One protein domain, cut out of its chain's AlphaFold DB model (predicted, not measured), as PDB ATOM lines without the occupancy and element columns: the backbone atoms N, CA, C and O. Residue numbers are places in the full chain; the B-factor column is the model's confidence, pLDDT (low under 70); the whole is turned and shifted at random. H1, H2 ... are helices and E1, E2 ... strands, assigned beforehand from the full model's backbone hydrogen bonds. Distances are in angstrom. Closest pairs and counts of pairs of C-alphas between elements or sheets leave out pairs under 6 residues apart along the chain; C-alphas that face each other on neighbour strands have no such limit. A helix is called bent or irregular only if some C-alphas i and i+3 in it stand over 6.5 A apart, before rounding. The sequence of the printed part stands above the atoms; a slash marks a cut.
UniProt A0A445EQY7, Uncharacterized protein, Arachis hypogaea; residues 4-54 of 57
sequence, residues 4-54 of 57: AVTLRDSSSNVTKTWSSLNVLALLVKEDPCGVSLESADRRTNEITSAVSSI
ATOM      1  N   ALA A   4     298.379 213.922 301.818       62.72
ATOM      2  CA  ALA A   4     298.475 213.012 302.940       62.72
ATOM      3  C   ALA A   4     298.556 213.805 304.246       62.72
ATOM      4  O   ALA A   4     299.229 214.832 304.340       62.72
ATOM      5  N   VAL A   5     297.807 213.350 305.244       67.00
ATOM      6  CA  VAL A   5     297.618 214.047 306.518       67.00
ATOM      7  C   VAL A   5     298.499 213.371 307.568       67.00
ATOM      8  O   VAL A   5     298.415 212.156 307.739       67.00
ATOM      9  N   THR A   6     299.362 214.137 308.247       64.06
ATOM     10  CA  THR A   6     300.247 213.619 309.312       64.06
ATOM     11  C   THR A   6     299.981 214.294 310.649       64.06
ATOM     12  O   THR A   6     299.785 215.510 310.701       64.06
ATOM     13  N   LEU A   7     300.047 213.513 311.729       61.66
ATOM     14  CA  LEU A   7     300.088 214.022 313.099       61.66
ATOM     15  C   LEU A   7     301.503 214.519 313.442       61.66
ATOM     16  O   LEU A   7     302.506 213.888 313.097       61.66
ATOM     17  N   ARG A   8     301.558 215.658 314.143       61.44
ATOM     18  CA  ARG A   8     302.762 216.449 314.466       61.44
ATOM     19  C   ARG A   8     303.974 215.636 314.948       61.44
ATOM     20  O   ARG A   8     305.088 215.905 314.492       61.44
ATOM     21  N   ASP A   9     303.775 214.640 315.810       59.69
ATOM     22  CA  ASP A   9     304.862 213.867 316.441       59.69
ATOM     23  C   ASP A   9     305.652 212.952 315.481       59.69
ATOM     24  O   ASP A   9     306.757 212.520 315.796       59.69
ATOM     25  N   SER A  10     305.150 212.698 314.267       56.50
ATOM     26  CA  SER A  10     305.810 211.848 313.255       56.50
ATOM     27  C   SER A  10     306.518 212.648 312.138       56.50
ATOM     28  O   SER A  10     307.132 212.098 311.219       56.50
ATOM     29  N   SER A  11     306.433 213.978 312.194       60.16
ATOM     30  CA  SER A  11     306.395 214.820 310.993       60.16
ATOM     31  C   SER A  11     307.690 214.957 310.192       60.16
ATOM     32  O   SER A  11     307.623 215.057 308.972       60.16
ATOM     33  N   SER A  12     308.873 214.946 310.807       66.62
ATOM     34  CA  SER A  12     310.109 215.341 310.103       66.62
ATOM     35  C   SER A  12     310.503 214.389 308.961       66.62
ATOM     36  O   SER A  12     310.772 214.833 307.842       66.62
ATOM     37  N   ASN A  13     310.519 213.078 309.217       72.31
ATOM     38  CA  ASN A  13     311.000 212.108 308.231       72.31
ATOM     39  C   ASN A  13     309.905 211.748 307.215       72.31
ATOM     40  O   ASN A  13     310.162 211.690 306.015       72.31
ATOM     41  N   VAL A  14     308.660 211.609 307.684       68.50
ATOM     42  CA  VAL A  14     307.498 211.286 306.842       68.50
ATOM     43  C   VAL A  14     307.191 212.418 305.861       68.50
ATOM     44  O   VAL A  14     307.016 212.164 304.670       68.50
ATOM     45  N   THR A  15     307.231 213.676 306.314       68.88
ATOM     46  CA  THR A  15     307.022 214.843 305.439       68.88
ATOM     47  C   THR A  15     308.073 214.914 304.337       68.88
ATOM     48  O   THR A  15     307.743 215.234 303.194       68.88
ATOM     49  N   LYS A  16     309.334 214.581 304.644       70.38
ATOM     50  CA  LYS A  16     310.421 214.551 303.653       70.38
ATOM     51  C   LYS A  16     310.225 213.444 302.621       70.38
ATOM     52  O   LYS A  16     310.313 213.717 301.426       70.38
ATOM     53  N   THR A  17     309.914 212.224 303.059       77.31
ATOM     54  CA  THR A  17     309.653 211.096 302.153       77.31
ATOM     55  C   THR A  17     308.452 211.373 301.249       77.31
ATOM     56  O   THR A  17     308.530 211.157 300.043       77.31
ATOM     57  N   TRP A  18     307.363 211.922 301.781       74.94
ATOM     58  CA  TRP A  18     306.180 212.254 300.982       74.94
ATOM     59  C   TRP A  18     306.427 213.410 300.012       74.94
ATOM     60  O   TRP A  18     306.064 213.308 298.841       74.94
ATOM     61  N   SER A  19     307.160 214.441 300.439       68.50
ATOM     62  CA  SER A  19     307.559 215.534 299.542       68.50
ATOM     63  C   SER A  19     308.416 215.031 298.373       68.50
ATOM     64  O   SER A  19     308.240 215.495 297.250       68.50
ATOM     65  N   SER A  20     309.284 214.034 298.596       76.12
ATOM     66  CA  SER A  20     310.082 213.413 297.521       76.12
ATOM     67  C   SER A  20     309.246 212.645 296.486       76.12
ATOM     68  O   SER A  20     309.716 212.391 295.381       76.12
ATOM     69  N   LEU A  21     307.993 212.320 296.820       77.12
ATOM     70  CA  LEU A  21     307.025 211.643 295.955       77.12
ATOM     71  C   LEU A  21     305.966 212.609 295.388       77.12
ATOM     72  O   LEU A  21     304.925 212.160 294.913       77.12
ATOM     73  N   ASN A  22     306.204 213.929 295.445       71.44
ATOM     74  CA  ASN A  22     305.225 214.972 295.092       71.44
ATOM     75  C   ASN A  22     303.902 214.873 295.875       71.44
ATOM     76  O   ASN A  22     302.852 215.323 295.410       71.44
ATOM     77  N   VAL A  23     303.944 214.296 297.075       71.94
ATOM     78  CA  VAL A  23     302.806 214.245 297.989       71.94
ATOM     79  C   VAL A  23     302.914 215.412 298.956       71.94
ATOM     80  O   VAL A  23     303.904 215.560 299.676       71.94
ATOM     81  N   LEU A  24     301.875 216.243 298.988       70.81
ATOM     82  CA  LEU A  24     301.802 217.336 299.943       70.81
ATOM     83  C   LEU A  24     301.382 216.774 301.305       70.81
ATOM     84  O   LEU A  24     300.225 216.397 301.502       70.81
ATOM     85  N   ALA A  25     302.343 216.705 302.227       69.25
ATOM     86  CA  ALA A  25     302.090 216.359 303.618       69.25
ATOM     87  C   ALA A  25     301.558 217.590 304.364       69.25
ATOM     88  O   ALA A  25     302.251 218.607 304.444       69.25
ATOM     89  N   LEU A  26     300.342 217.496 304.901       73.62
ATOM     90  CA  LEU A  26     299.751 218.539 305.733       73.62
ATOM     91  C   LEU A  26     299.809 218.129 307.199       73.62
ATOM     92  O   LEU A  26     299.369 217.043 307.586       73.62
ATOM     93  N   LEU A  27     300.381 219.021 307.999       71.25
ATOM     94  CA  LEU A  27     300.438 218.904 309.445       71.25
ATOM     95  C   LEU A  27     299.077 219.267 310.027       71.25
ATOM     96  O   LEU A  27     298.588 220.386 309.852       71.25
ATOM     97  N   VAL A  28     298.481 218.310 310.729       74.25
ATOM     98  CA  VAL A  28     297.262 218.529 311.504       74.25
ATOM     99  C   VAL A  28     297.531 218.269 312.978       74.25
ATOM    100  O   VAL A  28     298.376 217.449 313.352       74.25
ATOM    101  N   LYS A  29     296.789 218.978 313.822       75.38
ATOM    102  CA  LYS A  29     296.672 218.698 315.247       75.38
ATOM    103  C   LYS A  29     295.288 218.130 315.536       75.38
ATOM    104  O   LYS A  29     294.313 218.460 314.855       75.38
ATOM    105  N   GLU A  30     295.227 217.291 316.555       72.75
ATOM    106  CA  GLU A  30     293.961 216.841 317.113       72.75
ATOM    107  C   GLU A  30     293.243 218.042 317.743       72.75
ATOM    108  O   GLU A  30     293.868 218.890 318.389       72.75
ATOM    109  N   ASP A  31     291.946 218.149 317.487       75.75
ATOM    110  CA  ASP A  31     291.077 219.184 318.028       75.75
ATOM    111  C   ASP A  31     289.883 218.501 318.712       75.75
ATOM    112  O   ASP A  31     289.415 217.476 318.217       75.75
ATOM    113  N   PRO A  32     289.347 219.023 319.827       77.38
ATOM    114  CA  PRO A  32     288.170 218.435 320.474       77.38
ATOM    115  C   PRO A  32     286.958 218.278 319.541       77.38
ATOM    116  O   PRO A  32     286.092 217.443 319.794       77.38
ATOM    117  N   CYS A  33     286.904 219.057 318.457       79.81
ATOM    118  CA  CYS A  33     285.872 218.991 317.428       79.81
ATOM    119  C   CYS A  33     286.313 218.223 316.163       79.81
ATOM    120  O   CYS A  33     285.590 218.236 315.166       79.81
ATOM    121  N   GLY A  34     287.481 217.566 316.169       79.19
ATOM    122  CA  GLY A  34     287.998 216.765 315.057       79.19
ATOM    123  C   GLY A  34     289.498 216.951 314.815       79.19
ATOM    124  O   GLY A  34     290.340 216.575 315.625       79.19
ATOM    125  N   VAL A  35     289.857 217.501 313.657       74.44
ATOM    126  CA  VAL A  35     291.249 217.778 313.275       74.44
ATOM    127  C   VAL A  35     291.360 219.206 312.768       74.44
ATOM    128  O   VAL A  35     290.486 219.683 312.046       74.44
ATOM    129  N   SER A  36     292.440 219.897 313.123       74.00
ATOM    130  CA  SER A  36     292.709 221.248 312.625       74.00
ATOM    131  C   SER A  36     294.086 221.332 311.981       74.00
ATOM    132  O   SER A  36     295.059 220.750 312.461       74.00
ATOM    133  N   LEU A  37     294.164 222.052 310.862       72.94
ATOM    134  CA  LEU A  37     295.429 222.314 310.182       72.94
ATOM    135  C   LEU A  37     296.322 223.189 311.060       72.94
ATOM    136  O   LEU A  37     295.868 224.121 311.728       72.94
ATOM    137  N   GLU A  38     297.615 222.894 311.048       71.19
ATOM    138  CA  GLU A  38     298.577 223.674 311.804       71.19
ATOM    139  C   GLU A  38     298.808 225.042 311.137       71.19
ATOM    140  O   GLU A  38     299.250 225.137 309.989       71.19
ATOM    141  N   SER A  39     298.514 226.126 311.865       63.69
ATOM    142  CA  SER A  39     298.572 227.501 311.342       63.69
ATOM    143  C   SER A  39     299.993 228.032 311.124       63.69
ATOM    144  O   SER A  39     300.162 229.129 310.599       63.69
ATOM    145  N   ALA A  40     301.015 227.296 311.571       64.88
ATOM    146  CA  ALA A  40     302.415 227.682 311.417       64.88
ATOM    147  C   ALA A  40     302.950 227.413 310.001       64.88
ATOM    148  O   ALA A  40     303.935 228.029 309.592       64.88
ATOM    149  N   ASP A  41     302.312 226.517 309.240       66.50
ATOM    150  CA  ASP A  41     302.702 226.272 307.857       66.50
ATOM    151  C   ASP A  41     302.079 227.339 306.952       66.50
ATOM    152  O   ASP A  41     300.861 227.462 306.828       66.50
ATOM    153  N   ARG A  42     302.933 228.127 306.293       65.81
ATOM    154  CA  ARG A  42     302.518 229.201 305.381       65.81
ATOM    155  C   ARG A  42     301.634 228.677 304.237       65.81
ATOM    156  O   ARG A  42     300.798 229.423 303.729       65.81
ATOM    157  N   ARG A  43     301.763 227.389 303.888       69.19
ATOM    158  CA  ARG A  43     300.945 226.701 302.876       69.19
ATOM    159  C   ARG A  43     299.494 226.503 303.326       69.19
ATOM    160  O   ARG A  43     298.607 226.452 302.480       69.19
ATOM    161  N   THR A  44     299.224 226.475 304.634       68.88
ATOM    162  CA  THR A  44     297.862 226.389 305.185       68.88
ATOM    163  C   THR A  44     297.009 227.587 304.762       68.88
ATOM    164  O   THR A  44     295.826 227.422 304.467       68.88
ATOM    165  N   ASN A  45     297.605 228.780 304.653       68.69
ATOM    166  CA  ASN A  45     296.897 229.987 304.217       68.69
ATOM    167  C   ASN A  45     296.508 229.924 302.737       68.69
ATOM    168  O   ASN A  45     295.397 230.315 302.377       68.69
ATOM    169  N   GLU A  46     297.394 229.408 301.883       74.44
ATOM    170  CA  GLU A  46     297.104 229.236 300.457       74.44
ATOM    171  C   GLU A  46     296.007 228.192 300.239       74.44
ATOM    172  O   GLU A  46     295.071 228.436 299.483       74.44
ATOM    173  N   ILE A  47     296.058 227.074 300.970       74.69
ATOM    174  CA  ILE A  47     295.034 226.024 300.896       74.69
ATOM    175  C   ILE A  47     293.691 226.534 301.416       74.69
ATOM    176  O   ILE A  47     292.679 226.347 300.752       74.69
ATOM    177  N   THR A  48     293.667 227.218 302.564       71.31
ATOM    178  CA  THR A  48     292.435 227.804 303.120       71.31
ATOM    179  C   THR A  48     291.819 228.810 302.150       71.31
ATOM    180  O   THR A  48     290.604 228.812 301.958       71.31
ATOM    181  N   SER A  49     292.649 229.626 301.494       75.88
ATOM    182  CA  SER A  49     292.188 230.588 300.486       75.88
ATOM    183  C   SER A  49     291.635 229.881 299.248       75.88
ATOM    184  O   SER A  49     290.551 230.221 298.780       75.88
ATOM    185  N   ALA A  50     292.337 228.857 298.754       78.19
ATOM    186  CA  ALA A  50     291.895 228.055 297.620       78.19
ATOM    187  C   ALA A  50     290.566 227.346 297.917       78.19
ATOM    188  O   ALA A  50     289.641 227.448 297.121       78.19
ATOM    189  N   VAL A  51     290.427 226.703 299.080       76.69
ATOM    190  CA  VAL A  51     289.186 226.029 299.492       76.69
ATOM    191  C   VAL A  51     288.041 227.026 299.670       76.69
ATOM    192  O   VAL A  51     286.952 226.775 299.173       76.69
ATOM    193  N   SER A  52     288.285 228.181 300.298       76.31
ATOM    194  CA  SER A  52     287.259 229.224 300.472       76.31
ATOM    195  C   SER A  52     286.780 229.818 299.144       76.31
ATOM    196  O   SER A  52     285.684 230.364 299.076       76.31
ATOM    197  N   SER A  53     287.593 229.730 298.087       80.62
ATOM    198  CA  SER A  53     287.212 230.186 296.746       80.62
ATOM    199  C   SER A  53     286.340 229.185 295.978       80.62
ATOM    200  O   SER A  53     285.725 229.556 294.973       80.62
ATOM    201  N   ILE A  54     286.250 227.933 296.447       84.75
ATOM    202  CA  ILE A  54     285.397 226.908 295.842       84.75
ATOM    203  C   ILE A  54     283.942 227.240 296.174       84.75
ATOM    204  O   ILE A  54     283.515 227.154 297.323       84.75
TER     205      ILE A  54
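Overview. This is residues 4 to 54 of the 57 residues of an uncharacterized protein of Arachis hypogaea (UniProt A0A445EQY7). A small twisted sheet of three strands has H1 packed over E2, while H2 only grazes the sheet, and residues 49 to 54, of which 49 to 53 belong to H2, stick out. The 51 printed residues hold E1, H1, E2, E3, H2 in that order; the mixed sheet runs E1 E2 E3, and the class is mixed. It is only just compact, close to loose: radius of gyration of the C-alphas 11.6 A, spans 30 by 27 by 16 A.

Arrangement. Start at E1, residues 4 to 7, parallel to E2, residues 24 to 31; N 6 and O 26 are within hydrogen-bond range, 3.0 A. Between them H1, residues 8 to 20, completes a strand-helix-strand unit, parallel strands joined through a helix, its crossover right-handed. H1 makes two layers with the sheet, helix on one face, height over the sheet 8.1 A; its closest C-alphas to E2 are Thr 15 and Ala 25, 5.5 A. E2 and E3, residues 34 to 37, form an antiparallel hairpin; look at N 29 and O 36, 2.8 A. H2, residues 42 to 53, has its closest C-alphas to E3 at Thr 44 and Leu 37, 6.9 A. O i to N i+4 pairs are within range in 5 of 9 for H1, 7 of 8 for H2.

Along the chain. Find C-alpha 4, where E1 begins, at (298.475, 213.012, 302.940). H1 spans 18.7 A and is irregular, C-alphas 9 and 12 being 8.4 A apart; E2 spans 21.1 A. H2 ends at C-alpha 53, (287.212, 230.186, 296.746).

Size, cuts and confidence. The farthest C-alphas, Ser 20 and Pro 32, are 32.1 A apart. The printed part has no cut and no long link. Its mean pLDDT is 71.2, with 20 residues under 70, among them 4 to 12 and 39 to 45.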